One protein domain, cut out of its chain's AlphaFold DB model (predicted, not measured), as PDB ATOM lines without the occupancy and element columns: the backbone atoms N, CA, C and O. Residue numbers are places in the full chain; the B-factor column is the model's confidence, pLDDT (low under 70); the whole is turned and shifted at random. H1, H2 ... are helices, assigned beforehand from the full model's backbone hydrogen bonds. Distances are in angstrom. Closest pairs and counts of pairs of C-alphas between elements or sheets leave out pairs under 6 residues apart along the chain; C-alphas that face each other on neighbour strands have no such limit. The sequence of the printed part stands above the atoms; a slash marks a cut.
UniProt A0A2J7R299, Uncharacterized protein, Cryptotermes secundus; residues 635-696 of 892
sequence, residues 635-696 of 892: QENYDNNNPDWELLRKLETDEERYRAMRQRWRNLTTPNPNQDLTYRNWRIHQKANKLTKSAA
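AT A GLANCE: This is residues 635 to 696 of the 892 residues of an uncharacterized protein of Cryptotermes secundus (UniProt A0A2J7R299). The chain makes a loose, open loop of helices: H1, H2 and H3 follow one another round it, and the long link 666 to 678 folds back so that H4 begins near H1. Residues 687 to 696 of H4 stick out as an arm. The printed part has 62 residues with four named helices, H1 to H4, and no named strand, all helix in class. It is loose, with a radius of gyration of the C-alphas of 13.6 A, and spans 44 by 26 by 20 A.

IN THESE COORDINATES: H1 is residues 635 to 640, from C-alpha 635 at (-4.577, 36.880, 0.294). H2 is 644 to 648. H3, 654 to 665, is 16.2 A long. H4, 679 to 696, is 25.9 A long and ends at C-alpha 696 at (3.778, 8.511, -6.268).

HOW THE PARTS SIT: H1 and H2 meet only through their link. H2 and H3 are close but not clearly touching, the closest C-alphas, of Leu 648 and Arg 657, 6.2 A apart. H3 and H4 are only just apart, at 8.5 A. H4, with residues 679 to 680 alone, only just touches H1, with 3 pairs of C-alphas within 8 A; the closest are those of Asp 639 and Tyr 679, 7.0 A. In H1, H2, H3 and H4 every O i to N i+4 pair is within hydrogen-bond range.

THE WHOLE: The C-alphas farthest apart, of Glu 652 and Ala 696, are 44.7 A apart. The printed part has no cut. Residue 654 and residues 666 to 679 and 692 to 696 have pLDDT under 70.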
ATOM      1  N   GLN A 635      -4.139  37.995   1.144       79.12
ATOM      2  CA  GLN A 635      -4.577  36.880   0.294       79.12
ATOM      3  C   GLN A 635      -6.076  36.956  -0.010       79.12
ATOM      4  O   GLN A 635      -6.473  36.655  -1.134       79.12
ATOM      5  N   GLU A 636      -6.874  37.381   0.967       78.94
ATOM      6  CA  GLU A 636      -8.314  37.608   0.835       78.94
ATOM      7  C   GLU A 636      -8.569  38.807  -0.081       78.94
ATOM      8  O   GLU A 636      -9.291  38.678  -1.060       78.94
ATOM      9  N   ASN A 637      -7.839  39.914   0.103       84.19
ATOM     10  CA  ASN A 637      -7.901  41.067  -0.806       84.19
ATOM     11  C   ASN A 637      -7.542  40.717  -2.261       84.19
ATOM     12  O   ASN A 637      -8.087  41.327  -3.179       84.19
ATOM     13  N   TYR A 638      -6.654  39.743  -2.496       81.69
ATOM     14  CA  TYR A 638      -6.352  39.248  -3.846       81.69
ATOM     15  C   TYR A 638      -7.493  38.442  -4.477       81.69
ATOM     16  O   TYR A 638      -7.593  38.428  -5.704       81.69
ATOM     17  N   ASP A 639      -8.325  37.765  -3.679       79.31
ATOM     18  CA  ASP A 639      -9.536  37.126  -4.188       79.31
ATOM     19  C   ASP A 639     -10.707  38.132  -4.243       79.31
ATOM     20  O   ASP A 639     -11.408  38.112  -5.245       79.31
ATOM     21  N   ASN A 640     -10.873  39.083  -3.313       81.31
ATOM     22  CA  ASN A 640     -11.909  40.135  -3.381       81.31
ATOM     23  C   ASN A 640     -11.742  41.028  -4.629       81.31
ATOM     24  O   ASN A 640     -12.692  41.236  -5.380       81.31
ATOM     25  N   ASN A 641     -10.514  41.480  -4.917       82.88
ATOM     26  CA  ASN A 641     -10.186  42.302  -6.094       82.88
ATOM     27  C   ASN A 641     -10.015  41.487  -7.396       82.88
ATOM     28  O   ASN A 641      -9.398  41.951  -8.358       82.88
ATOM     29  N   ASN A 642     -10.507  40.248  -7.447       84.06
ATOM     30  CA  ASN A 642     -10.384  39.392  -8.623       84.06
ATOM     31  C   ASN A 642     -11.416  39.810  -9.698       84.06
ATOM     32  O   ASN A 642     -12.619  39.712  -9.440       84.06
ATOM     33  N   PRO A 643     -10.994  40.233 -10.909       82.12
ATOM     34  CA  PRO A 643     -11.901  40.772 -11.931       82.12
ATOM     35  C   PRO A 643     -12.939  39.754 -12.425       82.12
ATOM     36  O   PRO A 643     -14.001  40.139 -12.908       82.12
ATOM     37  N   ASP A 644     -12.705  38.452 -12.238       77.88
ATOM     38  CA  ASP A 644     -13.701  37.419 -12.539       77.88
ATOM     39  C   ASP A 644     -14.976  37.548 -11.669       77.88
ATOM     40  O   ASP A 644     -16.047  37.112 -12.093       77.88
ATOM     41  N   TRP A 645     -14.914  38.156 -10.474       79.50
ATOM     42  CA  TRP A 645     -16.127  38.471  -9.696       79.50
ATOM     43  C   TRP A 645     -16.928  39.617 -10.312       79.50
ATOM     44  O   TRP A 645     -18.126  39.724 -10.080       79.50
ATOM     45  N   GLU A 646     -16.301  40.483 -11.107       80.19
ATOM     46  CA  GLU A 646     -17.013  41.488 -11.897       80.19
ATOM     47  C   GLU A 646     -17.752  40.850 -13.084       80.19
ATOM     48  O   GLU A 646     -18.776  41.372 -13.511       80.19
ATOM     49  N   LEU A 647     -17.287  39.696 -13.583       82.81
ATOM     50  CA  LEU A 647     -18.038  38.879 -14.543       82.81
ATOM     51  C   LEU A 647     -19.223  38.181 -13.862       82.81
ATOM     52  O   LEU A 647     -20.327  38.219 -14.392       82.81
ATOM     53  N   LEU A 648     -19.028  37.606 -12.670       79.75
ATOM     54  CA  LEU A 648     -20.110  36.968 -11.902       79.75
ATOM     55  C   LEU A 648     -21.174  37.972 -11.419       79.75
ATOM     56  O   LEU A 648     -22.354  37.639 -11.425       79.75
ATOM     57  N   ARG A 649     -20.789  39.215 -11.088       82.31
ATOM     58  CA  ARG A 649     -21.713  40.331 -10.789       82.31
ATOM     59  C   ARG A 649     -22.509  40.838 -12.004       82.31
ATOM     60  O   ARG A 649     -23.417  41.638 -11.821       82.31
ATOM     61  N   LYS A 650     -22.180  40.398 -13.225       87.94
ATOM     62  CA  LYS A 650     -22.891  40.741 -14.476       87.94
ATOM     63  C   LYS A 650     -23.793  39.610 -14.985       87.94
ATOM     64  O   LYS A 650     -24.286  39.691 -16.105       87.94
ATOM     65  N   LEU A 651     -23.985  38.556 -14.190       89.38
ATOM     66  CA  LEU A 651     -24.922  37.472 -14.477       89.38
ATOM     67  C   LEU A 651     -26.198  37.698 -13.667       89.38
ATOM     68  O   LEU A 651     -26.194  37.575 -12.441       89.38
ATOM     69  N   GLU A 652     -27.277  38.046 -14.360       84.44
ATOM     70  CA  GLU A 652     -28.551  38.408 -13.738       84.44
ATOM     71  C   GLU A 652     -29.183  37.194 -13.039       84.44
ATOM     72  O   GLU A 652     -29.596  37.296 -11.883       84.44
ATOM     73  N   THR A 653     -29.167  36.013 -13.668       87.62
ATOM     74  CA  THR A 653     -29.804  34.808 -13.111       87.62
ATOM     75  C   THR A 653     -28.882  33.983 -12.206       87.62
ATOM     76  O   THR A 653     -27.682  33.831 -12.454       87.62
ATOM     77  N   ASP A 654     -29.455  33.382 -11.160       65.75
ATOM     78  CA  ASP A 654     -28.730  32.487 -10.250       65.75
ATOM     79  C   ASP A 654     -28.220  31.227 -10.962       65.75
ATOM     80  O   ASP A 654     -27.093  30.802 -10.721       65.75
ATOM     81  N   GLU A 655     -28.981  30.667 -11.906       74.56
ATOM     82  CA  GLU A 655     -28.562  29.497 -12.694       74.56
ATOM     83  C   GLU A 655     -27.331  29.795 -13.573       74.56
ATOM     84  O   GLU A 655     -26.435  28.957 -13.705       74.56
ATOM     85  N   GLU A 656     -27.199  31.005 -14.127       84.69
ATOM     86  CA  GLU A 656     -25.963  31.420 -14.802       84.69
ATOM     87  C   GLU A 656     -24.798  31.561 -13.818       84.69
ATOM     88  O   GLU A 656     -23.697  31.080 -14.110       84.69
ATOM     89  N   ARG A 657     -25.032  32.138 -12.631       80.81
ATOM     90  CA  ARG A 657     -24.026  32.232 -11.560       80.81
ATOM     91  C   ARG A 657     -23.567  30.836 -11.104       80.81
ATOM     92  O   ARG A 657     -22.359  30.590 -11.039       80.81
ATOM     93  N   TYR A 658     -24.478  29.877 -10.924       71.19
ATOM     94  CA  TYR A 658     -24.162  28.473 -10.623       71.19
ATOM     95  C   TYR A 658     -23.409  27.768 -11.760       71.19
ATOM     96  O   TYR A 658     -22.453  27.034 -11.491       71.19
ATOM     97  N   ARG A 659     -23.782  27.981 -13.030       79.50
ATOM     98  CA  ARG A 659     -23.054  27.423 -14.189       79.50
ATOM     99  C   ARG A 659     -21.636  27.980 -14.286       79.50
ATOM    100  O   ARG A 659     -20.694  27.205 -14.452       79.50
ATOM    101  N   ALA A 660     -21.468  29.292 -14.143       80.56
ATOM    102  CA  ALA A 660     -20.165  29.950 -14.180       80.56
ATOM    103  C   ALA A 660     -19.261  29.483 -13.025       80.56
ATOM    104  O   ALA A 660     -18.098  29.139 -13.255       80.56
ATOM    105  N   MET A 661     -19.799  29.365 -11.806       76.25
ATOM    106  CA  MET A 661     -19.076  28.807 -10.656       76.25
ATOM    107  C   MET A 661     -18.671  27.343 -10.887       76.25
ATOM    108  O   MET A 661     -17.487  27.018 -10.758       76.25
ATOM    109  N   ARG A 662     -19.587  26.474 -11.346       76.00
ATOM    110  CA  ARG A 662     -19.267  25.074 -11.698       76.00
ATOM    111  C   ARG A 662     -18.174  24.983 -12.776       76.00
ATOM    112  O   ARG A 662     -17.231  24.207 -12.620       76.00
ATOM    113  N   GLN A 663     -18.216  25.813 -13.822       75.25
ATOM    114  CA  GLN A 663     -17.173  25.857 -14.864       75.25
ATOM    115  C   GLN A 663     -15.812  26.390 -14.369       75.25
ATOM    116  O   GLN A 663     -14.766  25.962 -14.871       75.25
ATOM    117  N   ARG A 664     -15.804  27.315 -13.399       70.69
ATOM    118  CA  ARG A 664     -14.591  27.963 -12.860       70.69
ATOM    119  C   ARG A 664     -13.914  27.146 -11.756       70.69
ATOM    120  O   ARG A 664     -12.686  27.196 -11.623       70.69
ATOM    121  N   TRP A 665     -14.686  26.373 -10.993       70.94
ATOM    122  CA  TRP A 665     -14.183  25.442  -9.976       70.94
ATOM    123  C   TRP A 665     -13.918  24.035 -10.539       70.94
ATOM    124  O   TRP A 665     -13.031  23.351 -10.043       70.94
ATOM    125  N   ARG A 666     -14.588  23.613 -11.625       64.62
ATOM    126  CA  ARG A 666     -14.344  22.333 -12.340       64.62
ATOM    127  C   ARG A 666     -14.367  21.079 -11.452       64.62
ATOM    128  O   ARG A 666     -13.739  20.074 -11.787       64.62
ATOM    129  N   ASN A 667     -15.064  21.144 -10.325       57.00
ATOM    130  CA  ASN A 667     -15.105  20.100  -9.312       57.00
ATOM    131  C   ASN A 667     -16.543  19.573  -9.218       57.00
ATOM    132  O   ASN A 667     -17.475  20.363  -9.104       57.00
ATOM    133  N   LEU A 668     -16.707  18.249  -9.245       57.88
ATOM    134  CA  LEU A 668     -17.961  17.578  -8.862       57.88
ATOM    135  C   LEU A 668     -18.059  17.378  -7.338       57.88
ATOM    136  O   LEU A 668     -19.081  16.936  -6.837       57.88
ATOM    137  N   THR A 669     -16.985  17.692  -6.610       55.16
ATOM    138  CA  THR A 669     -16.868  17.538  -5.156       55.16
ATOM    139  C   THR A 669     -16.877  18.913  -4.497       55.16
ATOM    140  O   THR A 669     -16.068  19.772  -4.867       55.16
ATOM    141  N   THR A 670     -17.756  19.115  -3.520       56.72
ATOM    142  CA  THR A 670     -17.832  20.344  -2.718       56.72
ATOM    143  C   THR A 670     -16.489  20.607  -2.014       56.72
ATOM    144  O   THR A 670     -15.910  19.667  -1.466       56.72
ATOM    145  N   PRO A 671     -15.939  21.838  -2.054       55.62
ATOM    146  CA  PRO A 671     -14.729  22.185  -1.305       55.62
ATOM    147  C   PRO A 671     -14.984  22.138   0.211       55.62
ATOM    148  O   PRO A 671     -16.107  22.358   0.659       55.62
ATOM    149  N   ASN A 672     -13.950  21.859   1.009       57.75
ATOM    150  CA  ASN A 672     -14.092  21.748   2.463       57.75
ATOM    151  C   ASN A 672     -14.097  23.155   3.094       57.75
ATOM    152  O   ASN A 672     -13.057  23.819   3.038       57.75
ATOM    153  N   PRO A 673     -15.192  23.618   3.731       55.25
ATOM    154  CA  PRO A 673     -15.292  24.990   4.236       55.25
ATOM    155  C   PRO A 673     -14.198  25.336   5.257       55.25
ATOM    156  O   PRO A 673     -13.743  26.473   5.295       55.25
ATOM    157  N   ASN A 674     -13.690  24.354   6.007       61.25
ATOM    158  CA  ASN A 674     -12.675  24.555   7.045       61.25
ATOM    159  C   ASN A 674     -11.225  24.563   6.509       61.25
ATOM    160  O   ASN A 674     -10.282  24.691   7.287       61.25
ATOM    161  N   GLN A 675     -11.020  24.394   5.196       60.94
ATOM    162  CA  GLN A 675      -9.689  24.337   4.560       60.94
ATOM    163  C   GLN A 675      -9.608  25.218   3.301       60.94
ATOM    164  O   GLN A 675      -8.640  25.951   3.091       60.94
ATOM    165  N   ASP A 676     -10.666  25.208   2.495       66.50
ATOM    166  CA  ASP A 676     -10.771  25.870   1.196       66.50
ATOM    167  C   ASP A 676     -11.356  27.297   1.282       66.50
ATOM    168  O   ASP A 676     -11.878  27.813   0.297       66.50
ATOM    169  N   LEU A 677     -11.209  27.960   2.441       60.25
ATOM    170  CA  LEU A 677     -11.718  29.307   2.791       60.25
ATOM    171  C   LEU A 677     -11.453  30.426   1.759       60.25
ATOM    172  O   LEU A 677     -12.050  31.493   1.838       60.25
ATOM    173  N   THR A 678     -10.543  30.218   0.804       67.44
ATOM    174  CA  THR A 678     -10.350  31.101  -0.355       67.44
ATOM    175  C   THR A 678     -10.140  30.271  -1.621       67.44
ATOM    176  O   THR A 678      -9.522  29.201  -1.591       67.44
ATOM    177  N   TYR A 679     -10.570  30.791  -2.776       68.25
ATOM    178  CA  TYR A 679     -10.345  30.144  -4.076       68.25
ATOM    179  C   TYR A 679      -8.844  29.985  -4.385       68.25
ATOM    180  O   TYR A 679      -8.421  29.064  -5.096       68.25
ATOM    181  N   ARG A 680      -8.004  30.857  -3.819       70.19
ATOM    182  CA  ARG A 680      -6.548  30.704  -3.801       70.19
ATOM    183  C   ARG A 680      -6.077  29.497  -2.982       70.19
ATOM    184  O   ARG A 680      -5.268  28.735  -3.517       70.19
ATOM    185  N   ASN A 681      -6.565  29.290  -1.756       70.50
ATOM    186  CA  ASN A 681      -6.205  28.126  -0.931       70.50
ATOM    187  C   ASN A 681      -6.626  26.819  -1.612       70.50
ATOM    188  O   ASN A 681      -5.778  25.950  -1.820       70.50
ATOM    189  N   TRP A 682      -7.867  26.732  -2.095       73.38
ATOM    190  CA  TRP A 682      -8.351  25.571  -2.851       73.38
ATOM    191  C   TRP A 682      -7.471  25.262  -4.074       73.38
ATOM    192  O   TRP A 682      -7.074  24.115  -4.300       73.38
ATOM    193  N   ARG A 683      -7.046  26.285  -4.837       73.19
ATOM    194  CA  ARG A 683      -6.095  26.101  -5.954       73.19
ATOM    195  C   ARG A 683      -4.692  25.673  -5.509       73.19
ATOM    196  O   ARG A 683      -3.988  25.057  -6.312       73.19
ATOM    197  N   ILE A 684      -4.265  25.979  -4.285       77.50
ATOM    198  CA  ILE A 684      -3.000  25.493  -3.712       77.50
ATOM    199  C   ILE A 684      -3.143  24.016  -3.319       77.50
ATOM    200  O   ILE A 684      -2.334  23.206  -3.775       77.50
ATOM    201  N   HIS A 685      -4.202  23.635  -2.596       72.94
ATOM    202  CA  HIS A 685      -4.471  22.240  -2.223       72.94
ATOM    203  C   HIS A 685      -4.687  21.335  -3.450       72.94
ATOM    204  O   HIS A 685      -4.075  20.272  -3.545       72.94
ATOM    205  N   GLN A 686      -5.433  21.782  -4.468       76.19
ATOM    206  CA  GLN A 686      -5.553  21.092  -5.764       76.19
ATOM    207  C   GLN A 686      -4.202  20.861  -6.458       76.19
ATOM    208  O   GLN A 686      -3.981  19.800  -7.045       76.19
ATOM    209  N   LYS A 687      -3.286  21.840  -6.417       79.19
ATOM    210  CA  LYS A 687      -1.945  21.691  -7.005       79.19
ATOM    211  C   LYS A 687      -1.072  20.743  -6.186       79.19
ATOM    212  O   LYS A 687      -0.434  19.879  -6.781       79.19
ATOM    213  N   ALA A 688      -1.093  20.847  -4.858       77.00
ATOM    214  CA  ALA A 688      -0.398  19.922  -3.967       77.00
ATOM    215  C   ALA A 688      -0.864  18.473  -4.198       77.00
ATOM    216  O   ALA A 688      -0.042  17.604  -4.472       77.00
ATOM    217  N   ASN A 689      -2.179  18.237  -4.231       72.88
ATOM    218  CA  ASN A 689      -2.776  16.914  -4.446       72.88
ATOM    219  C   ASN A 689      -2.525  16.334  -5.850       72.88
ATOM    220  O   ASN A 689      -2.551  15.116  -6.028       72.88
ATOM    221  N   LYS A 690      -2.260  17.173  -6.860       75.69
ATOM    222  CA  LYS A 690      -1.814  16.715  -8.190       75.69
ATOM    223  C   LYS A 690      -0.319  16.394  -8.213       75.69
ATOM    224  O   LYS A 690       0.073  15.403  -8.824       75.69
ATOM    225  N   LEU A 691       0.503  17.171  -7.507       74.50
ATOM    226  CA  LEU A 691       1.941  16.920  -7.377       74.50
ATOM    227  C   LEU A 691       2.236  15.645  -6.571       74.50
ATOM    228  O   LEU A 691       3.059  14.845  -7.010       74.50
ATOM    229  N   THR A 692       1.538  15.393  -5.459       66.94
ATOM    230  CA  THR A 692       1.714  14.160  -4.664       66.94
ATOM    231  C   THR A 692       1.305  12.910  -5.444       66.94
ATOM    232  O   THR A 692       2.070  11.947  -5.493       66.94
ATOM    233  N   LYS A 693       0.159  12.938  -6.143       67.62
ATOM    234  CA  LYS A 693      -0.277  11.834  -7.021       67.62
ATOM    235  C   LYS A 693       0.711  11.583  -8.172       67.62
ATOM    236  O   LYS A 693       1.038  10.430  -8.448       67.62
ATOM    237  N   SER A 694       1.259  12.639  -8.782       64.06
ATOM    238  CA  SER A 694       2.296  12.525  -9.820       64.06
ATOM    239  C   SER A 694       3.627  11.979  -9.282       64.06
ATOM    240  O   SER A 694       4.289  11.195  -9.965       64.06
ATOM    241  N   ALA A 695       4.032  12.357  -8.066       59.50
ATOM    242  CA  ALA A 695       5.263  11.869  -7.445       59.50
ATOM    243  C   ALA A 695       5.171  10.369  -7.114       59.50
ATOM    244  O   ALA A 695       6.084   9.612  -7.447       59.50
ATOM    245  N   ALA A 696       4.038   9.923  -6.558       58.25
ATOM    246  CA  ALA A 696       3.778   8.511  -6.268       58.25
ATOM    247  C   ALA A 696       3.847   7.630  -7.531       58.25
ATOM    248  O   ALA A 696       4.504   6.590  -7.529       58.25
TER     249      ALA A 696